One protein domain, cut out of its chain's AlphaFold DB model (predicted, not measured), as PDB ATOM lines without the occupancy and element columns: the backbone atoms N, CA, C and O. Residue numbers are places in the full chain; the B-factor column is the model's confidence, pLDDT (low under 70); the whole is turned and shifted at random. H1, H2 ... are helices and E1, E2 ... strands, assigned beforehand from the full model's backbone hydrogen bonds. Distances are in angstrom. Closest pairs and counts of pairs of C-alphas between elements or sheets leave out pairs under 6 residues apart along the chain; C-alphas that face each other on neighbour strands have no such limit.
ATOM      1  N   ILE A   4     280.917 388.629 355.732       60.38
ATOM      2  CA  ILE A   4     281.034 387.251 355.222       60.38
ATOM      3  C   ILE A   4     280.970 386.196 356.348       60.38
ATOM      4  O   ILE A   4     280.367 385.133 356.194       60.38
ATOM      5  N   GLU A   5     281.549 386.481 357.521       62.09
ATOM      6  CA  GLU A   5     281.521 385.556 358.667       62.09
ATOM      7  C   GLU A   5     280.126 385.458 359.298       62.09
ATOM      8  O   GLU A   5     279.773 384.428 359.875       62.09
ATOM      9  N   GLN A   6     279.330 386.528 359.229       68.25
ATOM     10  CA  GLN A   6     277.953 386.532 359.721       68.25
ATOM     11  C   GLN A   6     277.032 385.758 358.778       68.25
ATOM     12  O   GLN A   6     276.242 384.941 359.252       68.25
ATOM     13  N   GLU A   7     277.191 385.936 357.465       69.75
ATOM     14  CA  GLU A   7     276.422 385.205 356.453       69.75
ATOM     15  C   GLU A   7     276.642 383.690 356.556       69.75
ATOM     16  O   GLU A   7     275.688 382.911 356.643       69.75
ATOM     17  N   SER A   8     277.905 383.274 356.680       75.38
ATOM     18  CA  SER A   8     278.277 381.866 356.861       75.38
ATOM     19  C   SER A   8     277.653 381.248 358.123       75.38
ATOM     20  O   SER A   8     277.172 380.110 358.098       75.38
ATOM     21  N   LYS A   9     277.572 382.003 359.231       84.94
ATOM     22  CA  LYS A   9     276.940 381.533 360.478       84.94
ATOM     23  C   LYS A   9     275.431 381.343 360.348       84.94
ATOM     24  O   LYS A   9     274.903 380.404 360.943       84.94
ATOM     25  N   VAL A  10     274.742 382.204 359.596       86.94
ATOM     26  CA  VAL A  10     273.293 382.083 359.367       86.94
ATOM     27  C   VAL A  10     272.988 380.812 358.580       86.94
ATOM     28  O   VAL A  10     272.209 379.988 359.056       86.94
ATOM     29  N   ILE A  11     273.658 380.607 357.441       88.56
ATOM     30  CA  ILE A  11     273.447 379.428 356.586       88.56
ATOM     31  C   ILE A  11     273.781 378.145 357.356       88.56
ATOM     32  O   ILE A  11     272.980 377.215 357.388       88.56
ATOM     33  N   THR A  12     274.909 378.123 358.076       88.31
ATOM     34  CA  THR A  12     275.311 376.970 358.901       88.31
ATOM     35  C   THR A  12     274.274 376.649 359.980       88.31
ATOM     36  O   THR A  12     273.976 375.482 360.247       88.31
ATOM     37  N   LYS A  13     273.698 377.677 360.619       90.81
ATOM     38  CA  LYS A  13     272.653 377.488 361.627       90.81
ATOM     39  C   LYS A  13     271.367 376.943 361.009       90.81
ATOM     40  O   LYS A  13     270.805 376.009 361.574       90.81
ATOM     41  N   LEU A  14     270.926 377.496 359.879       91.44
ATOM     42  CA  LEU A  14     269.750 377.009 359.155       91.44
ATOM     43  C   LEU A  14     269.932 375.554 358.736       91.44
ATOM     44  O   LEU A  14     269.052 374.743 359.002       91.44
ATOM     45  N   LEU A  15     271.090 375.206 358.172       90.81
ATOM     46  CA  LEU A  15     271.435 373.835 357.803       90.81
ATOM     47  C   LEU A  15     271.329 372.902 359.008       90.81
ATOM     48  O   LEU A  15     270.584 371.924 358.977       90.81
ATOM     49  N   ARG A  16     272.003 373.239 360.113       90.94
ATOM     50  CA  ARG A  16     271.968 372.432 361.336       90.94
ATOM     51  C   ARG A  16     270.550 372.281 361.882       90.94
ATOM     52  O   ARG A  16     270.165 371.180 362.271       90.94
ATOM     53  N   ASP A  17     269.786 373.361 361.969       91.88
ATOM     54  CA  ASP A  17     268.439 373.320 362.539       91.88
ATOM     55  C   ASP A  17     267.447 372.592 361.612       91.88
ATOM     56  O   ASP A  17     266.550 371.911 362.108       91.88
ATOM     57  N   THR A  18     267.663 372.633 360.294       90.88
ATOM     58  CA  THR A  18     266.897 371.864 359.298       90.88
ATOM     59  C   THR A  18     267.220 370.367 359.384       90.88
ATOM     60  O   THR A  18     266.305 369.554 359.508       90.88
ATOM     61  N   ILE A  19     268.502 369.978 359.447       87.38
ATOM     62  CA  ILE A  19     268.922 368.575 359.664       87.38
ATOM     63  C   ILE A  19     268.282 368.010 360.939       87.38
ATOM     64  O   ILE A  19     267.752 366.902 360.946       87.38
ATOM     65  N   ASN A  20     268.281 368.798 362.017       87.38
ATOM     66  CA  ASN A  20     267.706 368.402 363.304       87.38
ATOM     67  C   ASN A  20     266.175 368.558 363.378       87.38
ATOM     68  O   ASN A  20     265.619 368.443 364.470       87.38
ATOM     69  N   ARG A  21     265.495 368.854 362.259       85.19
ATOM     70  CA  ARG A  21     264.033 369.040 362.164       85.19
ATOM     71  C   ARG A  21     263.454 370.076 363.139       85.19
ATOM     72  O   ARG A  21     262.283 370.016 363.496       85.19
ATOM     73  N   LYS A  22     264.266 371.041 363.575       89.12
ATOM     74  CA  LYS A  22     263.810 372.196 364.372       89.12
ATOM     75  C   LYS A  22     263.147 373.256 363.503       89.12
ATOM     76  O   LYS A  22     262.403 374.088 364.011       89.12
ATOM     77  N   ILE A  23     263.481 373.238 362.220       89.06
ATOM     78  CA  ILE A  23     262.937 374.089 361.177       89.06
ATOM     79  C   ILE A  23     262.373 373.160 360.104       89.06
ATOM     80  O   ILE A  23     263.027 372.186 359.717       89.06
ATOM     81  N   LEU A  24     261.151 373.460 359.672       88.38
ATOM     82  CA  LEU A  24     260.468 372.775 358.585       88.38
ATOM     83  C   LEU A  24     260.242 373.778 357.468       88.38
ATOM     84  O   LEU A  24     259.838 374.911 357.723       88.38
ATOM     85  N   TRP A  25     260.501 373.334 356.248       90.12
ATOM     86  CA  TRP A  25     260.350 374.160 355.066       90.12
ATOM     87  C   TRP A  25     259.057 373.806 354.352       90.12
ATOM     88  O   TRP A  25     258.739 372.633 354.162       90.12
ATOM     89  N   GLN A  26     258.317 374.832 353.957       87.38
ATOM     90  CA  GLN A  26     257.089 374.696 353.197       87.38
ATOM     91  C   GLN A  26     257.373 374.979 351.726       87.38
ATOM     92  O   GLN A  26     257.979 375.996 351.387       87.38
ATOM     93  N   ARG A  27     256.934 374.082 350.842       87.31
ATOM     94  CA  ARG A  27     257.050 374.277 349.398       87.31
ATOM     95  C   ARG A  27     255.863 375.058 348.845       87.31
ATOM     96  O   ARG A  27     254.711 374.705 349.089       87.31
ATOM     97  N   HIS A  28     256.159 376.040 348.002       83.88
ATOM     98  CA  HIS A  28     255.194 376.812 347.226       83.88
ATOM     99  C   HIS A  28     255.486 376.606 345.727       83.88
ATOM    100  O   HIS A  28     256.332 377.304 345.162       83.88
ATOM    101  N   PRO A  29     254.850 375.606 345.077       75.94
ATOM    102  CA  PRO A  29     255.149 375.228 343.691       75.94
ATOM    103  C   PRO A  29     254.581 376.218 342.668       75.94
ATOM    104  O   PRO A  29     255.180 376.441 341.623       75.94
ATOM    105  N   ASN A  30     253.441 376.832 342.986       67.81
ATOM    106  CA  ASN A  30     252.833 377.878 342.179       67.81
ATOM    107  C   ASN A  30     253.117 379.208 342.872       67.81
ATOM    108  O   ASN A  30     252.581 379.450 343.955       67.81
ATOM    109  N   LEU A  31     253.934 380.073 342.265       63.41
ATOM    110  CA  LEU A  31     254.072 381.451 342.734       63.41
ATOM    111  C   LEU A  31     252.813 382.225 342.383       63.41
ATOM    112  O   LEU A  31     252.755 382.977 341.413       63.41
ATOM    113  N   VAL A  32     251.777 382.037 343.186       52.09
ATOM    114  CA  VAL A  32     250.686 382.993 343.214       52.09
ATOM    115  C   VAL A  32     251.198 384.156 344.057       52.09
ATOM    116  O   VAL A  32     251.325 384.030 345.271       52.09
ATOM    117  N   LEU A  33     251.528 385.269 343.393       49.97
ATOM    118  CA  LEU A  33     252.101 386.530 343.911       49.97
ATOM    119  C   LEU A  33     251.313 387.207 345.066       49.97
ATOM    120  O   LEU A  33     251.548 388.369 345.380       49.97
ATOM    121  N   GLN A  34     250.337 386.523 345.664       49.12
ATOM    122  CA  GLN A  34     249.438 387.043 346.695       49.12
ATOM    123  C   GLN A  34     249.691 386.458 348.088       49.12
ATOM    124  O   GLN A  34     249.026 386.873 349.036       49.12
ATOM    125  N   ASP A  35     250.620 385.514 348.243       55.47
ATOM    126  CA  ASP A  35     250.929 384.984 349.568       55.47
ATOM    127  C   ASP A  35     251.811 385.983 350.336       55.47
ATOM    128  O   ASP A  35     252.996 386.141 350.049       55.47
ATOM    129  N   ALA A  36     251.225 386.685 351.312       53.12
ATOM    130  CA  ALA A  36     251.910 387.681 352.146       53.12
ATOM    131  C   ALA A  36     253.073 387.093 352.974       53.12
ATOM    132  O   ALA A  36     253.869 387.836 353.552       53.12
ATOM    133  N   SER A  37     253.176 385.761 353.027       57.78
ATOM    134  CA  SER A  37     254.305 385.037 353.606       57.78
ATOM    135  C   SER A  37     255.529 384.961 352.681       57.78
ATOM    136  O   SER A  37     256.563 384.428 353.080       57.78
ATOM    137  N   ILE A  38     255.456 385.504 351.462       65.12
ATOM    138  CA  ILE A  38     256.537 385.444 350.482       65.12
ATOM    139  C   ILE A  38     256.759 386.831 349.870       65.12
ATOM    140  O   ILE A  38     255.864 387.449 349.300       65.12
ATOM    141  N   ALA A  39     257.992 387.320 349.939       63.03
ATOM    142  CA  ALA A  39     258.404 388.595 349.345       63.03
ATOM    143  C   ALA A  39     258.648 388.465 347.823       63.03
ATOM    144  O   ALA A  39     259.668 388.914 347.303       63.03
ATOM    145  N   THR A  40     257.711 387.848 347.093       61.97
ATOM    146  CA  THR A  40     257.885 387.433 345.685       61.97
ATOM    147  C   THR A  40     258.034 388.583 344.697       61.97
ATOM    148  O   THR A  40     258.602 388.410 343.623       61.97
ATOM    149  N   ASN A  41     257.525 389.770 345.032       58.75
ATOM    150  CA  ASN A  41     257.530 390.924 344.127       58.75
ATOM    151  C   ASN A  41     258.940 391.481 343.857       58.75
ATOM    152  O   ASN A  41     259.089 392.368 343.024       58.75
ATOM    153  N   ASN A  42     259.962 390.967 344.551       62.78
ATOM    154  CA  ASN A  42     261.355 391.389 344.429       62.78
ATOM    155  C   ASN A  42     262.320 390.230 344.114       62.78
ATOM    156  O   ASN A  42     263.533 390.386 344.305       62.78
ATOM    157  N   LEU A  43     261.809 389.087 343.638       68.56
ATOM    158  CA  LEU A  43     262.666 387.998 343.166       68.56
ATOM    159  C   LEU A  43     263.515 388.488 341.991       68.56
ATOM    160  O   LEU A  43     263.023 389.158 341.084       68.56
ATOM    161  N   ILE A  44     264.800 388.136 342.001       66.00
ATOM    162  CA  ILE A  44     265.732 388.490 340.915       66.00
ATOM    163  C   ILE A  44     265.381 387.740 339.618       66.00
ATOM    164  O   ILE A  44     265.684 388.207 338.521       66.00
ATOM    165  N   SER A  45     264.721 386.591 339.736       68.44
ATOM    166  CA  SER A  45     264.322 385.743 338.620       68.44
ATOM    167  C   SER A  45     263.130 384.864 339.005       68.44
ATOM    168  O   SER A  45     262.901 384.617 340.195       68.44
ATOM    169  N   PRO A  46     262.370 384.362 338.018       74.12
ATOM    170  CA  PRO A  46     261.409 383.300 338.259       74.12
ATOM    171  C   PRO A  46     262.134 382.069 338.825       74.12
ATOM    172  O   PRO A  46     263.189 381.689 338.305       74.12
ATOM    173  N   PRO A  47     261.613 381.439 339.885       81.25
ATOM    174  CA  PRO A  47     262.188 380.212 340.406       81.25
ATOM    175  C   PRO A  47     261.758 379.014 339.552       81.25
ATOM    176  O   PRO A  47     260.589 378.884 339.187       81.25
ATOM    177  N   LYS A  48     262.703 378.114 339.277       77.62
ATOM    178  CA  LYS A  48     262.504 376.955 338.396       77.62
ATOM    179  C   LYS A  48     261.567 375.892 338.987       77.62
ATOM    180  O   LYS A  48     260.664 375.420 338.306       77.62
ATOM    181  N   ASP A  49     261.748 375.557 340.268       76.38
ATOM    182  CA  ASP A  49     261.081 374.412 340.923       76.38
ATOM    183  C   ASP A  49     260.102 374.814 342.051       76.38
ATOM    184  O   ASP A  49     259.648 373.977 342.849       76.38
ATOM    185  N   GLY A  50     259.755 376.104 342.099       83.00
ATOM    186  CA  GLY A  50     259.016 376.738 343.190       83.00
ATOM    187  C   GLY A  50     259.934 377.316 344.271       83.00
ATOM    188  O   GLY A  50     261.158 377.324 344.140       83.00
ATOM    189  N   VAL A  51     259.330 377.828 345.343       87.31
ATOM    190  CA  VAL A  51     260.050 378.444 346.469       87.31
ATOM    191  C   VAL A  51     259.819 377.635 347.732       87.31
ATOM    192  O   VAL A  51     258.685 377.271 348.043       87.31
ATOM    193  N   TYR A  52     260.887 377.387 348.480       89.56
ATOM    194  CA  TYR A  52     260.809 376.825 349.820       89.56
ATOM    195  C   TYR A  52     260.912 377.940 350.846       89.56
ATOM    196  O   TYR A  52     261.824 378.761 350.776       89.56
ATOM    197  N   THR A  53     260.002 377.967 351.814       89.69
ATOM    198  CA  THR A  53     259.959 379.018 352.830       89.69
ATOM    199  C   THR A  53     259.991 378.449 354.237       89.69
ATOM    200  O   THR A  53     259.550 377.331 354.495       89.69
ATOM    201  N   THR A  54     260.529 379.223 355.174       89.94
ATOM    202  CA  THR A  54     260.372 378.968 356.607       89.94
ATOM    203  C   THR A  54     260.373 380.276 357.383       89.94
ATOM    204  O   THR A  54     261.076 381.225 357.028       89.94
ATOM    205  N   ASN A  55     259.639 380.314 358.498       86.81
ATOM    206  CA  ASN A  55     259.715 381.403 359.468       86.81
ATOM    207  C   ASN A  55     260.639 381.010 360.630       86.81
ATOM    208  O   ASN A  55     260.529 379.922 361.196       86.81
ATOM    209  N   PHE A  56     261.557 381.897 360.997       81.44
ATOM    210  CA  PHE A  56     262.385 381.754 362.187       81.44
ATOM    211  C   PHE A  56     262.569 383.108 362.876       81.44
ATOM    212  O   PHE A  56     263.264 383.985 362.372       81.44
ATOM    213  N   LYS A  57     261.995 383.266 364.076       81.69
ATOM    214  CA  LYS A  57     262.078 384.501 364.886       81.69
ATOM    215  C   LYS A  57     261.649 385.768 364.118       81.69
ATOM    216  O   LYS A  57     262.391 386.752 364.086       81.69
ATOM    217  N   ASN A  58     260.450 385.759 363.531       81.75
ATOM    218  CA  ASN A  58     259.861 386.891 362.790       81.75
ATOM    219  C   ASN A  58     260.692 387.281 361.555       81.75
ATOM    220  O   ASN A  58     260.840 388.460 361.200       81.75
ATOM    221  N   ARG A  59     261.324 386.281 360.947       85.31
ATOM    222  CA  ARG A  59     262.079 386.398 359.708       85.31
ATOM    223  C   ARG A  59     261.660 385.275 358.795       85.31
ATOM    224  O   ARG A  59     261.569 384.132 359.234       85.31
ATOM    225  N   ILE A  60     261.444 385.621 357.541       88.38
ATOM    226  CA  ILE A  60     261.088 384.677 356.501       88.38
ATOM    227  C   ILE A  60     262.347 384.413 355.690       88.38
ATOM    228  O   ILE A  60     262.945 385.335 355.129       88.38
ATOM    229  N   PHE A  61     262.742 383.147 355.664       90.06
ATOM    230  CA  PHE A  61     263.772 382.632 354.779       90.06
ATOM    231  C   PHE A  61     263.095 381.991 353.581       90.06
ATOM    232  O   PHE A  61     262.169 381.200 353.752       90.06
ATOM    233  N   GLN A  62     263.556 382.340 352.390       90.31
ATOM    234  CA  GLN A  62     263.047 381.828 351.124       90.31
ATOM    235  C   GLN A  62     264.231 381.291 350.335       90.31
ATOM    236  O   GLN A  62     265.218 382.002 350.177       90.31
ATOM    237  N   ILE A  63     264.167 380.053 349.870       90.12
ATOM    238  CA  ILE A  63     265.230 379.441 349.078       90.12
ATOM    239  C   ILE A  63     264.659 378.868 347.791       90.12
ATOM    240  O   ILE A  63     263.616 378.207 347.798       90.12
ATOM    241  N   TYR A  64     265.323 379.163 346.679       88.19
ATOM    242  CA  TYR A  64     264.881 378.755 345.352       88.19
ATOM    243  C   TYR A  64     266.050 378.653 344.370       88.19
ATOM    244  O   TYR A  64     267.124 379.216 344.587       88.19
ATOM    245  N   VAL A  65     265.824 377.925 343.275       87.00
ATOM    246  CA  VAL A  65     266.746 377.839 342.136       87.00
ATOM    247  C   VAL A  65     266.301 378.839 341.080       87.00
ATOM    248  O   VAL A  65     265.145 378.809 340.658       87.00
ATOM    249  N   SER A  66     267.208 379.717 340.660       81.00
ATOM    250  CA  SER A  66     266.960 380.664 339.574       81.00
ATOM    251  C   SER A  66     266.776 379.952 338.228       81.00
ATOM    252  O   SER A  66     267.577 379.090 337.872       81.00
ATOM    253  N   ASP A  67     265.782 380.363 337.437       72.69
ATOM    254  CA  ASP A  67     265.614 379.893 336.052       72.69
ATOM    255  C   ASP A  67     266.629 380.533 335.078       72.69
ATOM    256  O   ASP A  67     266.967 379.973 334.041       72.69
ATOM    257  N   SER A  68     267.197 381.697 335.428       67.50
ATOM    258  CA  SER A  68     268.143 382.421 334.560       67.50
ATOM    259  C   SER A  68     269.533 381.780 334.480       67.50
ATOM    260  O   SER A  68     270.297 382.083 333.570       67.50
ATOM    261  N   ASN A  69     269.872 380.939 335.458       64.00
ATOM    262  CA  ASN A  69     271.108 380.173 335.555       64.00
ATOM    263  C   ASN A  69     270.785 378.941 336.401       64.00
ATOM    264  O   ASN A  69     270.653 379.057 337.618       64.00
ATOM    265  N   GLU A  70     270.708 377.761 335.781       54.44
ATOM    266  CA  GLU A  70     270.259 376.499 336.403       54.44
ATOM    267  C   GLU A  70     271.099 376.010 337.609       54.44
ATOM    268  O   GLU A  70     270.897 374.902 338.104       54.44
ATOM    269  N   LYS A  71     272.065 376.804 338.085       60.38
ATOM    270  CA  LYS A  71     272.950 376.499 339.217       60.38
ATOM    271  C   LYS A  71     272.948 377.557 340.322       60.38
ATOM    272  O   LYS A  71     273.636 377.366 341.324       60.38
ATOM    273  N   ASP A  72     272.171 378.630 340.180       82.19
ATOM    274  CA  ASP A  72     272.121 379.681 341.191       82.19
ATOM    275  C   ASP A  72     271.010 379.378 342.204       82.19
ATOM    276  O   ASP A  72     269.851 379.757 342.031       82.19
ATOM    277  N   ILE A  73     271.379 378.654 343.266       87.38
ATOM    278  CA  ILE A  73     270.573 378.554 344.487       87.38
ATOM    279  C   ILE A  73     270.690 379.881 345.231       87.38
ATOM    280  O   ILE A  73     271.786 380.300 345.608       87.38
ATOM    281  N   ILE A  74     269.550 380.519 345.461       88.50
ATOM    282  CA  ILE A  74     269.449 381.809 346.133       88.50
ATOM    283  C   ILE A  74     268.700 381.598 347.441       88.50
ATOM    284  O   ILE A  74     267.646 380.963 347.459       88.50
ATOM    285  N   LEU A  75     269.241 382.142 348.532       90.50
ATOM    286  CA  LEU A  75     268.529 382.280 349.799       90.50
ATOM    287  C   LEU A  75     268.268 383.761 350.052       90.50
ATOM    288  O   LEU A  75     269.187 384.576 350.053       90.50
ATOM    289  N   GLU A  76     267.021 384.105 350.308       89.69
ATOM    290  CA  GLU A  76     266.586 385.459 350.601       89.69
ATOM    291  C   GLU A  76     266.018 385.536 352.012       89.69
ATOM    292  O   GLU A  76     265.347 384.623 352.503       89.69
ATOM    293  N   LEU A  77     266.309 386.651 352.671       88.94
ATOM    294  CA  LEU A  77     265.841 386.969 354.006       88.94
ATOM    295  C   LEU A  77     264.958 388.206 353.939       88.94
ATOM    296  O   LEU A  77     265.361 389.253 353.436       88.94
ATOM    297  N   SER A  78     263.770 388.096 354.514       86.44
ATOM    298  CA  SER A  78     262.828 389.201 354.668       86.44
ATOM    299  C   SER A  78     262.239 389.201 356.074       86.44
ATOM    300  O   SER A  78     262.346 388.232 356.837       86.44
ATOM    301  N   ARG A  79     261.626 390.319 356.456       84.50
ATOM    302  CA  ARG A  79     260.772 390.360 357.646       84.50
ATOM    303  C   ARG A  79     259.411 389.777 357.314       84.50
ATOM    304  O   ARG A  79     258.951 389.848 356.181       84.50
ATOM    305  N   GLU A  80     258.754 389.249 358.331       76.62
ATOM    306  CA  GLU A  80     257.362 388.839 358.204       76.62
ATOM    307  C   GLU A  80     256.478 390.022 357.780       76.62
ATOM    308  O   GLU A  80     256.662 391.140 358.269       76.62
ATOM    309  N   ASN A  81     255.553 389.781 356.843       71.12
ATOM    310  CA  ASN A  81     254.676 390.790 356.232       71.12
ATOM    311  C   ASN A  81     255.411 391.934 355.504       71.12
ATOM    312  O   ASN A  81     254.833 392.995 355.264       71.12
ATOM    313  N   SER A  82     256.692 391.752 355.174       72.88
ATOM    314  CA  SER A  82     257.458 392.704 354.374       72.88
ATOM    315  C   SER A  82     257.484 392.265 352.921       72.88
ATOM    316  O   SER A  82     257.888 391.150 352.606       72.88
ATOM    317  N   ASN A  83     257.177 393.197 352.022       73.38
ATOM    318  CA  ASN A  83     257.410 392.996 350.593       73.38
ATOM    319  C   ASN A  83     258.878 393.242 350.209       73.38
ATOM    320  O   ASN A  83     259.234 393.094 349.046       73.38
ATOM    321  N   HIS A  84     259.727 393.650 351.156       80.00
ATOM    322  CA  HIS A  84     261.138 393.962 350.944       80.00
ATOM    323  C   HIS A  84     262.059 392.816 351.381       80.00
ATOM    324  O   HIS A  84     261.868 392.235 352.454       80.00
ATOM    325  N   ILE A  85     263.078 392.551 350.558       83.44
ATOM    326  CA  ILE A  85     264.159 391.602 350.837       83.44
ATOM    327  C   ILE A  85     265.299 392.356 351.520       83.44
ATOM    328  O   ILE A  85     265.933 393.212 350.908       83.44
ATOM    329  N   ASP A  86     265.561 392.006 352.779       84.50
ATOM    330  CA  ASP A  86     266.596 392.628 353.609       84.50
ATOM    331  C   ASP A  86     268.000 392.160 353.192       84.50
ATOM    332  O   ASP A  86     268.976 392.905 353.285       84.50
ATOM    333  N   THR A  87     268.146 390.890 352.803       86.81
ATOM    334  CA  THR A  87     269.451 390.287 352.482       86.81
ATOM    335  C   THR A  87     269.291 389.135 351.500       86.81
ATOM    336  O   THR A  87     268.300 388.404 351.550       86.81
ATOM    337  N   ARG A  88     270.290 388.957 350.630       87.25
ATOM    338  CA  ARG A  88     270.382 387.840 349.688       87.25
ATOM    339  C   ARG A  88     271.718 387.139 349.832       87.25
ATOM    340  O   ARG A  88     272.752 387.796 349.875       87.25
ATOM    341  N   PHE A  89     271.669 385.819 349.845       86.50
ATOM    342  CA  PHE A  89     272.824 384.946 349.898       86.50
ATOM    343  C   PHE A  89     272.947 384.216 348.564       86.50
ATOM    344  O   PHE A  89     271.982 383.622 348.075       86.50
ATOM    345  N   TYR A  90     274.145 384.270 347.997       81.81
ATOM    346  CA  TYR A  90     274.492 383.628 346.733       81.81
ATOM    347  C   TYR A  90     275.063 382.219 346.964       81.81
ATOM    348  O   TYR A  90     275.406 381.876 348.105       81.81
ATOM    349  N   PRO A  91     275.176 381.394 345.905       79.25
ATOM    350  CA  PRO A  91     275.612 380.010 346.022       79.25
ATOM    351  C   PRO A  91     276.924 379.851 346.798       79.25
ATOM    352  O   PRO A  91     277.967 380.401 346.452       79.25
ATOM    353  N   THR A  92     276.866 379.033 347.842       80.19
ATOM    354  CA  THR A  92     278.015 378.513 348.592       80.19
ATOM    355  C   THR A  92     277.796 377.019 348.808       80.19
ATOM    356  O   THR A  92     276.659 376.552 348.713       80.19
ATOM    357  N   SER A  93     278.841 376.255 349.135       82.31
ATOM    358  CA  SER A  93     278.692 374.823 349.450       82.31
ATOM    359  C   SER A  93     277.648 374.579 350.547       82.31
ATOM    360  O   SER A  93     276.752 373.764 350.369       82.31
ATOM    361  N   ALA A  94     277.678 375.371 351.621       84.81
ATOM    362  CA  ALA A  94     276.718 375.258 352.718       84.81
ATOM    363  C   ALA A  94     275.268 375.570 352.302       84.81
ATOM    364  O   ALA A  94     274.330 375.007 352.864       84.81
ATOM    365  N   LEU A  95     275.069 376.471 351.333       87.81
ATOM    366  CA  LEU A  95     273.740 376.789 350.813       87.81
ATOM    367  C   LEU A  95     273.203 375.670 349.908       87.81
ATOM    368  O   LEU A  95     272.020 375.343 349.976       87.81
ATOM    369  N   ILE A  96     274.081 375.050 349.115       87.62
ATOM    370  CA  ILE A  96     273.759 373.852 348.331       87.62
ATOM    371  C   ILE A  96     273.356 372.708 349.271       87.62
ATOM    372  O   ILE A  96     272.315 372.083 349.071       87.62
ATOM    373  N   ASP A  97     274.132 372.477 350.332       88.75
ATOM    374  CA  ASP A  97     273.830 371.456 351.338       88.75
ATOM    375  C   ASP A  97     272.480 371.719 352.017       88.75
ATOM    376  O   ASP A  97     271.676 370.801 352.173       88.75
ATOM    377  N   LEU A  98     272.193 372.978 352.375       91.44
ATOM    378  CA  LEU A  98     270.901 373.370 352.940       91.44
ATOM    379  C   LEU A  98     269.756 373.029 351.986       91.44
ATOM    380  O   LEU A  98     268.800 372.380 352.406       91.44
ATOM    381  N   TYR A  99     269.866 373.421 350.717       90.00
ATOM    382  CA  TYR A  99     268.842 373.134 349.717       90.00
ATOM    383  C   TYR A  99     268.604 371.630 349.557       90.00
ATOM    384  O   TYR A  99     267.463 371.176 349.601       90.00
ATOM    385  N   ASN A 100     269.671 370.833 349.478       88.62
ATOM    386  CA  ASN A 100     269.559 369.378 349.384       88.62
ATOM    387  C   ASN A 100     268.848 368.771 350.603       88.62
ATOM    388  O   ASN A 100     267.974 367.919 350.443       88.62
ATOM    389  N   VAL A 101     269.158 369.233 351.820       90.19
ATOM    390  CA  VAL A 101     268.460 368.769 353.029       90.19
ATOM    391  C   VAL A 101     266.974 369.139 352.978       90.19
ATOM    392  O   VAL A 101     266.133 368.305 353.314       90.19
ATOM    393  N   ILE A 102     266.626 370.340 352.516       90.62
ATOM    394  CA  ILE A 102     265.227 370.764 352.347       90.62
ATOM    395  C   ILE A 102     264.486 369.838 351.381       90.62
ATOM    396  O   ILE A 102     263.405 369.350 351.710       90.62
ATOM    397  N   LEU A 103     265.093 369.514 350.236       86.88
ATOM    398  CA  LEU A 103     264.513 368.576 349.273       86.88
ATOM    399  C   LEU A 103     264.261 367.200 349.897       86.88
ATOM    400  O   LEU A 103     263.225 366.587 349.638       86.88
ATOM    401  N   THR A 104     265.169 366.713 350.750       82.88
ATOM    402  CA  THR A 104     264.949 365.446 351.467       82.88
ATOM    403  C   THR A 104     263.832 365.521 352.508       82.88
ATOM    404  O   THR A 104     263.186 364.508 352.741       82.88
ATOM    405  N   GLN A 105     263.558 366.683 353.112       79.75
ATOM    406  CA  GLN A 105     262.404 366.853 354.006       79.75
ATOM    407  C   GLN A 105     261.069 366.850 353.245       79.75
ATOM    408  O   GLN A 105     260.091 366.293 353.737       79.75
ATOM    409  N   ASP A 106     261.035 367.469 352.063       73.06
ATOM    410  CA  ASP A 106     259.829 367.644 351.241       73.06
ATOM    411  C   ASP A 106     259.409 366.364 350.493       73.06
ATOM    412  O   ASP A 106     258.267 366.211 350.063       73.06
ATOM    413  N   SER A 107     260.317 365.401 350.333       59.88
ATOM    414  CA  SER A 107     260.104 364.262 349.445       59.88
ATOM    415  C   SER A 107     260.115 362.901 350.142       59.88
ATOM    416  O   SER A 107     260.804 362.645 351.129       59.88
ATOM    417  N   ARG A 108     259.439 361.943 349.492       53.88
ATOM    418  CA  ARG A 108     259.659 360.499 349.683       53.88
ATOM    419  C   ARG A 108     261.119 360.083 349.396       53.88
ATOM    420  O   ARG A 108     261.442 358.925 349.644       53.88
ATOM    421  N   LEU A 109     262.009 360.979 348.919       50.97
ATOM    422  CA  LEU A 109     263.447 360.687 348.840       50.97
ATOM    423  C   LEU A 109     264.064 360.460 350.219       50.97
ATOM    424  O   LEU A 109     265.080 359.785 350.279       50.97
ATOM    425  N   PHE A 110     263.473 360.936 351.322       51.88
ATOM    426  CA  PHE A 110     263.918 360.504 352.652       51.88
ATOM    427  C   PHE A 110     263.844 358.976 352.806       51.88
ATOM    428  O   PHE A 110     264.751 358.377 353.375       51.88
ATOM    429  N   ASN A 111     262.803 358.335 352.253       50.28
ATOM    430  CA  ASN A 111     262.697 356.875 352.241       50.28
ATOM    431  C   ASN A 111     263.693 356.249 351.262       50.28
ATOM    432  O   ASN A 111     264.342 355.287 351.635       50.28
ATOM    433  N   PHE A 112     263.892 356.823 350.071       52.47
ATOM    434  CA  PHE A 112     264.888 356.320 349.114       52.47
ATOM    435  C   PHE A 112     266.333 356.429 349.637       52.47
ATOM    436  O   PHE A 112     267.088 355.472 349.540       52.47
ATOM    437  N   PHE A 113     266.730 357.563 350.225       50.34
ATOM    438  CA  PHE A 113     268.060 357.735 350.816       50.34
ATOM    439  C   PHE A 113     268.250 356.856 352.054       50.34
ATOM    440  O   PHE A 113     269.334 356.310 352.223       50.34
ATOM    441  N   ASN A 114     267.225 356.675 352.895       51.09
ATOM    442  CA  ASN A 114     267.314 355.716 353.999       51.09
ATOM    443  C   ASN A 114     267.397 354.268 353.505       51.09
ATOM    444  O   ASN A 114     268.189 353.513 354.050       51.09
ATOM    445  N   GLU A 115     266.630 353.878 352.484       52.22
ATOM    446  CA  GLU A 115     266.711 352.539 351.888       52.22
ATOM    447  C   GLU A 115     268.072 352.300 351.219       52.22
ATOM    448  O   GLU A 115     268.657 351.243 351.415       52.22
ATOM    449  N   PHE A 116     268.616 353.291 350.508       56.97
ATOM    450  CA  PHE A 116     269.920 353.211 349.841       56.97
ATOM    451  C   PHE A 116     271.107 353.225 350.817       56.97
ATOM    452  O   PHE A 116     272.128 352.604 350.554       56.97
ATOM    453  N   LEU A 117     271.006 353.945 351.940       52.28
ATOM    454  CA  LEU A 117     272.059 353.981 352.964       52.28
ATOM    455  C   LEU A 117     271.976 352.807 353.955       52.28
ATOM    456  O   LEU A 117     272.951 352.553 354.660       52.28
ATOM    457  N   MET A 118     270.830 352.122 354.044       47.94
ATOM    458  CA  MET A 118     270.660 350.901 354.843       47.94
ATOM    459  C   MET A 118     270.822 349.600 354.037       47.94
ATOM    460  O   MET A 118     270.756 348.526 354.640       47.94
ATOM    461  N   SER A 119     271.048 349.678 352.718       41.69
ATOM    462  CA  SER A 119     271.453 348.557 351.850       41.69
ATOM    463  C   SER A 119     272.966 348.487 351.688       41.69
ATOM    464  O   SER A 119     273.513 347.365 351.753       41.69
TER     465      SER A 119
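Overview. This is residues 4 to 119 of the 119 residues of an uncharacterized protein of Butyricimonas paravirosa (UniProt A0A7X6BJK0). A strongly twisted sheet of five antiparallel strands has two helices, H1 and H2, side by side over one face, while the long link of residues 29 to 50 loops past the other face. The last helix, H3, leads away from this body, and residues 114 to 119 stick out as a free end. The printed part has 116 residues with three named helices and five named strands, in the order H1 E1 E2 E3 E4 E5 H2 H3; the sheet's order is E1 E2 E3 E4 E5 and the class is mixed. The whole is compact, with a radius of gyration of the C-alphas of 14.1 A and spans of 46 by 32 by 26 A.

Along the chain. H1, residues 4 to 19, begins at C-alpha 4 (281.034, 387.251, 355.222) and is 22.7 A long. E1 is residues 26 to 28, E2 residues 51 to 55 at 13.3 A, E3 residues 59 to 65 at 20.1 A, E4 residues 73 to 79 at 20.2 A, and E5 residues 85 to 89 at 11.0 A. H2, residues 93 to 106, is 20.3 A long and begins at (278.692, 374.823, 349.450). H3, residues 109 to 117, ends at C-alpha 117 (272.059, 353.981, 352.964).

Arrangement. The strands form a meander, each the antiparallel neighbour of the one before, and each such pair is a hairpin. Across E1 and E2, N 26 and O 53 are 2.8 A apart, within hydrogen-bond range; so are N 52 and O 63 of E2 and E3, 2.9 A, N 62 and O 76 of E3 and E4, 2.9 A, and N 89 and O 75 of E4 and E5, 2.8 A. H1 and H2 are on the same face of the sheet, giving two layers, helices over a sheet. H2 has a height of 9.4 A over the sheet and runs across the strands, at 89 degrees to E1 on the local plane. H1, at a height of 10.2 A, is over E4 and E5. H1 and H2 touch at a shallow tilt of 24 degrees, the same way; their closest C-alphas, those of Leu 15 and Leu 98, are 4.9 A apart. H2 and H3 are close but not clearly touching, only just about perpendicular at 73 degrees; their closest C-alphas, those of Thr 104 and Phe 110, are 5.2 A apart. H3 is not on the sheet. In H1, H2 and H3 every O i to N i+4 pair is within hydrogen-bond range.

Size, cuts and confidence. The two C-alphas farthest apart, those of Asn 83 and Ser 119, are 46.6 A apart. The printed part has no cut. The link from E1 to E2 is long, 22 residues. Mean pLDDT of the printed part is 76.4; residues 4 to 7, 30 to 45, 68 to 71 and 107 to 119 are under 70.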